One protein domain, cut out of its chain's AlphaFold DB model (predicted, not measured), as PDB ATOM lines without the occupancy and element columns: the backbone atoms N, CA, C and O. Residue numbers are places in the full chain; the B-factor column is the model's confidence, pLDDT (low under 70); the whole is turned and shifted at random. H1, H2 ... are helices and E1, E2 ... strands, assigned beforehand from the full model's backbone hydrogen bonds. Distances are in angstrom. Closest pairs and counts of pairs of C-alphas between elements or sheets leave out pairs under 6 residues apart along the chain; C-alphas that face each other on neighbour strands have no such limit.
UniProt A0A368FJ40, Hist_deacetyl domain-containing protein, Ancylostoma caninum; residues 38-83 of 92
ATOM      1  N   ARG A  38      50.984  63.075 -18.302       87.00
ATOM      2  CA  ARG A  38      51.721  63.115 -17.032       87.00
ATOM      3  C   ARG A  38      51.381  61.902 -16.178       87.00
ATOM      4  O   ARG A  38      50.218  61.503 -16.132       87.00
ATOM      5  N   VAL A  39      52.372  61.360 -15.479       84.81
ATOM      6  CA  VAL A  39      52.217  60.222 -14.567       84.81
ATOM      7  C   VAL A  39      52.939  60.486 -13.255       84.81
ATOM      8  O   VAL A  39      54.121  60.819 -13.237       84.81
ATOM      9  N   ALA A  40      52.215  60.314 -12.152       88.31
ATOM     10  CA  ALA A  40      52.790  60.295 -10.817       88.31
ATOM     11  C   ALA A  40      53.043  58.844 -10.391       88.31
ATOM     12  O   ALA A  40      52.152  58.000 -10.490       88.31
ATOM     13  N   VAL A  41      54.254  58.563  -9.926       85.50
ATOM     14  CA  VAL A  41      54.669  57.276  -9.370       85.50
ATOM     15  C   VAL A  41      54.975  57.501  -7.894       85.50
ATOM     16  O   VAL A  41      55.844  58.303  -7.554       85.50
ATOM     17  N   VAL A  42      54.233  56.813  -7.026       87.25
ATOM     18  CA  VAL A  42      54.398  56.884  -5.572       87.25
ATOM     19  C   VAL A  42      54.907  55.539  -5.083       87.25
ATOM     20  O   VAL A  42      54.228  54.524  -5.225       87.25
ATOM     21  N   ASP A  43      56.105  55.553  -4.525       86.62
ATOM     22  CA  ASP A  43      56.772  54.415  -3.919       86.62
ATOM     23  C   ASP A  43      56.735  54.565  -2.395       86.62
ATOM     24  O   ASP A  43      57.163  55.572  -1.836       86.62
ATOM     25  N   PHE A  44      56.144  53.582  -1.731       88.75
ATOM     26  CA  PHE A  44      55.973  53.538  -0.281       88.75
ATOM     27  C   PHE A  44      56.707  52.338   0.336       88.75
ATOM     28  O   PHE A  44      56.386  51.934   1.456       88.75
ATOM     29  N   ASP A  45      57.653  51.733  -0.395       85.88
ATOM     30  CA  ASP A  45      58.546  50.711   0.155       85.88
ATOM     31  C   ASP A  45      59.417  51.293   1.283       85.88
ATOM     32  O   ASP A  45      59.593  52.494   1.416       85.88
ATOM     33  N   TYR A  46      59.970  50.441   2.141       85.38
ATOM     34  CA  TYR A  46      60.834  50.900   3.227       85.38
ATOM     35  C   TYR A  46      62.187  51.439   2.734       85.38
ATOM     36  O   TYR A  46      62.807  52.256   3.415       85.38
ATOM     37  N   HIS A  47      62.676  50.977   1.585       86.31
ATOM     38  CA  HIS A  47      63.993  51.340   1.063       86.31
ATOM     39  C   HIS A  47      63.884  52.300  -0.115       86.31
ATOM     40  O   HIS A  47      62.861  52.363  -0.783       86.31
ATOM     41  N   ALA A  48      64.966  53.012  -0.425       86.50
ATOM     42  CA  ALA A  48      64.952  53.940  -1.547       86.50
ATOM     43  C   ALA A  48      64.828  53.215  -2.898       86.50
ATOM     44  O   ALA A  48      65.618  52.318  -3.210       86.50
ATOM     45  N   GLY A  49      63.899  53.671  -3.740       86.25
ATOM     46  CA  GLY A  49      63.707  53.163  -5.099       86.25
ATOM     47  C   GLY A  49      64.683  53.704  -6.123       86.25
ATOM     48  O   GLY A  49      64.288  54.332  -7.105       86.25
ATOM     49  N   ASN A  50      65.976  53.452  -5.921       84.44
ATOM     50  CA  ASN A  50      67.055  53.984  -6.754       84.44
ATOM     51  C   ASN A  50      66.941  53.597  -8.239       84.44
ATOM     52  O   ASN A  50      67.221  54.415  -9.111       84.44
ATOM     53  N   GLY A  51      66.519  52.374  -8.554       81.12
ATOM     54  CA  GLY A  51      66.293  51.923  -9.926       81.12
ATOM     55  C   GLY A  51      65.197  52.737 -10.606       81.12
ATOM     56  O   GLY A  51      65.434  53.312 -11.666       81.12
ATOM     57  N   THR A  52      64.036  52.867  -9.958       80.94
ATOM     58  CA  THR A  52      62.907  53.675 -10.452       80.94
ATOM     59  C   THR A  52      63.274  55.155 -10.550       80.94
ATOM     60  O   THR A  52      62.989  55.788 -11.566       80.94
ATOM     61  N   HIS A  53      63.978  55.694  -9.552       84.44
ATOM     62  CA  HIS A  53      64.494  57.060  -9.571       84.44
ATOM     63  C   HIS A  53      65.314  57.321 -10.842       84.44
ATOM     64  O   HIS A  53      65.005  58.243 -11.593       84.44
ATOM     65  N   TYR A  54      66.297  56.469 -11.155       83.31
ATOM     66  CA  TYR A  54      67.118  56.638 -12.357       83.31
ATOM     67  C   TYR A  54      66.375  56.340 -13.670       83.31
ATOM     68  O   TYR A  54      66.792  56.841 -14.714       83.31
ATOM     69  N   CYS A  55      65.305  55.535 -13.655       79.06
ATOM     70  CA  CYS A  55      64.446  55.331 -14.829       79.06
ATOM     71  C   CYS A  55      63.735  56.621 -15.246       79.06
ATOM     72  O   CYS A  55      63.619  56.899 -16.438       79.06
ATOM     73  N   LEU A  56      63.183  57.333 -14.260       81.12
ATOM     74  CA  LEU A  56      62.211  58.406 -14.473       81.12
ATOM     75  C   LEU A  56      62.850  59.795 -14.425       81.12
ATOM     76  O   LEU A  56      62.326  60.739 -15.017       81.12
ATOM     77  N   ARG A  57      63.980  59.934 -13.726       79.81
ATOM     78  CA  ARG A  57      64.679  61.211 -13.585       79.81
ATOM     79  C   ARG A  57      65.053  61.789 -14.949       79.81
ATOM     80  O   ARG A  57      65.655  61.118 -15.783       79.81
ATOM     81  N   GLY A  58      64.734  63.069 -15.129       83.44
ATOM     82  CA  GLY A  58      65.018  63.833 -16.345       83.44
ATOM     83  C   GLY A  58      63.878  63.852 -17.368       83.44
ATOM     84  O   GLY A  58      63.930  64.665 -18.286       83.44
ATOM     85  N   ASP A  59      62.836  63.028 -17.215       84.44
ATOM     86  CA  ASP A  59      61.638  63.108 -18.058       84.44
ATOM     87  C   ASP A  59      60.539  63.934 -17.354       84.44
ATOM     88  O   ASP A  59      60.012  63.502 -16.325       84.44
ATOM     89  N   PRO A  60      60.146  65.106 -17.893       87.38
ATOM     90  CA  PRO A  60      59.198  66.016 -17.243       87.38
ATOM     91  C   PRO A  60      57.761  65.478 -17.181       87.38
ATOM     92  O   PRO A  60      56.896  66.091 -16.553       87.38
ATOM     93  N   ARG A  61      57.469  64.355 -17.849       85.25
ATOM     94  CA  ARG A  61      56.157  63.696 -17.777       85.25
ATOM     95  C   ARG A  61      55.976  62.927 -16.476       85.25
ATOM     96  O   ARG A  61      54.836  62.622 -16.126       85.25
ATOM     97  N   PHE A  62      57.060  62.608 -15.775       86.00
ATOM     98  CA  PHE A  62      57.011  61.815 -14.559       86.00
ATOM     99  C   PHE A  62      57.237  62.662 -13.316       86.00
ATOM    100  O   PHE A  62      58.168  63.457 -13.232       86.00
ATOM    101  N   HIS A  63      56.404  62.419 -12.312       89.06
ATOM    102  CA  HIS A  63      56.649  62.846 -10.946       89.06
ATOM    103  C   HIS A  63      56.871  61.598 -10.094       89.06
ATOM    104  O   HIS A  63      55.986  60.749 -10.019       89.06
ATOM    105  N   PHE A  64      58.045  61.466  -9.481       87.62
ATOM    106  CA  PHE A  64      58.377  60.326  -8.630       87.62
ATOM    107  C   PHE A  64      58.537  60.786  -7.185       87.62
ATOM    108  O   PHE A  64      59.361  61.654  -6.907       87.62
ATOM    109  N   THR A  65      57.759  60.192  -6.284       90.50
ATOM    110  CA  THR A  65      57.897  60.360  -4.833       90.50
ATOM    111  C   THR A  65      58.156  58.991  -4.223       90.50
ATOM    112  O   THR A  65      57.385  58.068  -4.468       90.50
ATOM    113  N   SER A  66      59.222  58.862  -3.433       90.25
ATOM    114  CA  SER A  66      59.551  57.646  -2.684       90.25
ATOM    115  C   SER A  66      59.677  57.997  -1.209       90.25
ATOM    116  O   SER A  66      60.425  58.907  -0.853       90.25
ATOM    117  N   PHE A  67      58.939  57.293  -0.362       90.50
ATOM    118  CA  PHE A  67      59.148  57.290   1.082       90.50
ATOM    119  C   PHE A  67      60.122  56.166   1.397       90.50
ATOM    120  O   PHE A  67      59.975  55.096   0.834       90.50
ATOM    121  N   HIS A  68      61.109  56.388   2.260       89.38
ATOM    122  CA  HIS A  68      62.031  55.333   2.678       89.38
ATOM    123  C   HIS A  68      62.803  55.738   3.931       89.38
ATOM    124  O   HIS A  68      62.935  56.918   4.264       89.38
ATOM    125  N   ALA A  69      63.336  54.747   4.637       90.06
ATOM    126  CA  ALA A  69      64.257  54.979   5.731       90.06
ATOM    127  C   ALA A  69      65.615  55.431   5.190       90.06
ATOM    128  O   ALA A  69      66.233  54.758   4.369       90.06
ATOM    129  N   TYR A  70      66.092  56.564   5.698       89.00
ATOM    130  CA  TYR A  70      67.371  57.140   5.296       89.00
ATOM    131  C   TYR A  70      68.396  57.139   6.440       89.00
ATOM    132  O   TYR A  70      69.507  56.646   6.265       89.00
ATOM    133  N   HIS A  71      68.021  57.644   7.625       88.56
ATOM    134  CA  HIS A  71      68.890  57.777   8.810       88.56
ATOM    135  C   HIS A  71      70.310  58.255   8.465       88.56
ATOM    136  O   HIS A  71      71.293  57.550   8.698       88.56
ATOM    137  N   HIS A  72      70.409  59.440   7.854       86.75
ATOM    138  CA  HIS A  72      71.680  60.042   7.430       86.75
ATOM    139  C   HIS A  72      72.531  59.123   6.534       86.75
ATOM    140  O   HIS A  72      73.749  59.067   6.666       86.75
ATOM    141  N   GLY A  73      71.886  58.351   5.656       84.69
ATOM    142  CA  GLY A  73      72.561  57.399   4.773       84.69
ATOM    143  C   GLY A  73      73.041  56.128   5.475       84.69
ATOM    144  O   GLY A  73      73.839  55.388   4.911       84.69
ATOM    145  N   SER A  74      72.566  55.843   6.688       86.25
ATOM    146  CA  SER A  74      72.903  54.604   7.405       86.25
ATOM    147  C   SER A  74      72.038  53.417   6.989       86.25
ATOM    148  O   SER A  74      72.330  52.287   7.372       86.25
ATOM    149  N   PHE A  75      70.973  53.649   6.218       82.38
ATOM    150  CA  PHE A  75      70.183  52.593   5.592       82.38
ATOM    151  C   PHE A  75      70.543  52.448   4.120       82.38
ATOM    152  O   PHE A  75      70.905  53.413   3.444       82.38
ATOM    153  N   TRP A  76      70.436  51.215   3.622       82.00
ATOM    154  CA  TRP A  76      70.647  50.914   2.211       82.00
ATOM    155  C   TRP A  76      69.753  51.826   1.345       82.00
ATOM    156  O   TRP A  76      68.576  51.976   1.679       82.00
ATOM    157  N   PRO A  77      70.252  52.427   0.242       83.38
ATOM    158  CA  PRO A  77      71.520  52.170  -0.460       83.38
ATOM    159  C   PRO A  77      72.731  52.973   0.036       83.38
ATOM    160  O   PRO A  77      73.733  53.051  -0.673       83.38
ATOM    161  N   TYR A  78      72.662  53.550   1.234       84.69
ATOM    162  CA  TYR A  78      73.763  54.264   1.885       84.69
ATOM    163  C   TYR A  78      74.291  55.462   1.082       84.69
ATOM    164  O   TYR A  78      75.497  55.658   0.939       84.69
ATOM    165  N   SER A  79      73.382  56.249   0.502       84.69
ATOM    166  CA  SER A  79      73.722  57.407  -0.328       84.69
ATOM    167  C   SER A  79      72.909  58.624   0.084       84.69
ATOM    168  O   SER A  79      71.696  58.515   0.263       84.69
ATOM    169  N   SER A  80      73.566  59.783   0.159       87.88
ATOM    170  CA  SER A  80      72.923  61.079   0.397       87.88
ATOM    171  C   SER A  80      72.060  61.562  -0.768       87.88
ATOM    172  O   SER A  80      71.329  62.526  -0.615       87.88
ATOM    173  N   GLU A  81      72.100  60.887  -1.924       87.81
ATOM    174  CA  GLU A  81      71.211  61.170  -3.065       87.81
ATOM    175  C   GLU A  81      69.729  60.874  -2.770       87.81
ATOM    176  O   GLU A  81      68.841  61.322  -3.498       87.81
ATOM    177  N   PHE A  82      69.471  60.091  -1.723       87.44
ATOM    178  CA  PHE A  82      68.131  59.738  -1.259       87.44
ATOM    179  C   PHE A  82      67.744  60.520   0.003       87.44
ATOM    180  O   PHE A  82      66.828  60.139   0.723       87.44
ATOM    181  N   ASP A  83      68.444  61.619   0.289       90.56
ATOM    182  CA  ASP A  83      68.003  62.580   1.293       90.56
ATOM    183  C   ASP A  83      66.822  63.405   0.754       90.56
ATOM    184  O   ASP A  83      66.699  63.637  -0.455       90.56
TER     185      ASP A  83
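What this domain is: This is residues 38 to 83 of the 92 residues of the protein "Hist_deacetyl domain-containing protein" of Ancylostoma caninum (UniProt A0A368FJ40). This small domain has little regular structure: two short parallel strands, E1 and E2, lie side by side, the short helix H1 runs back between them in sequence, nearer to E2, and a long winding stretch, residues 67 to 83, extends beyond the strands' ends. The printed part has 46 residues, with 17 in named elements, in the order E1, H1, E2; the class is mixed. It is only just compact, close to loose, with a radius of gyration of the C-alphas of 10.9 A, and elongated, spanning 33 by 18 by 14 A.

Where its parts are: Strand E1, residues 39 to 43, begins with C-alpha 39 at (52.217, 60.222, -14.567) and is 13.0 A long. Helix H1, residues 50 to 56, is 10.1 A long. Strand E2, residues 62 to 66, is 12.8 A long and ends with C-alpha 66 at (59.551, 57.646, -2.684).

How they stand to each other: E1 and E2 are parallel neighbours at 12 degrees; N 41 and O 63 are within hydrogen-bond range at 2.8 A. E1, H1 and E2 form a strand-helix-strand unit, two parallel strands joined through a helix, with a right-handed crossover. The closest C-alphas of H1 and E2, Leu 56 and Phe 62, are 6.2 A apart; E1 and H1 are near each other, with 5 pairs of C-alphas within 10 A. In H1 every O i to N i+4 pair is within hydrogen-bond range.

The domain as a whole: The C-alphas farthest apart, Arg 38 and Ser 74, are 33.4 A apart. The printed part has no cut and no long link between named elements; no printed residue is under 70 in pLDDT.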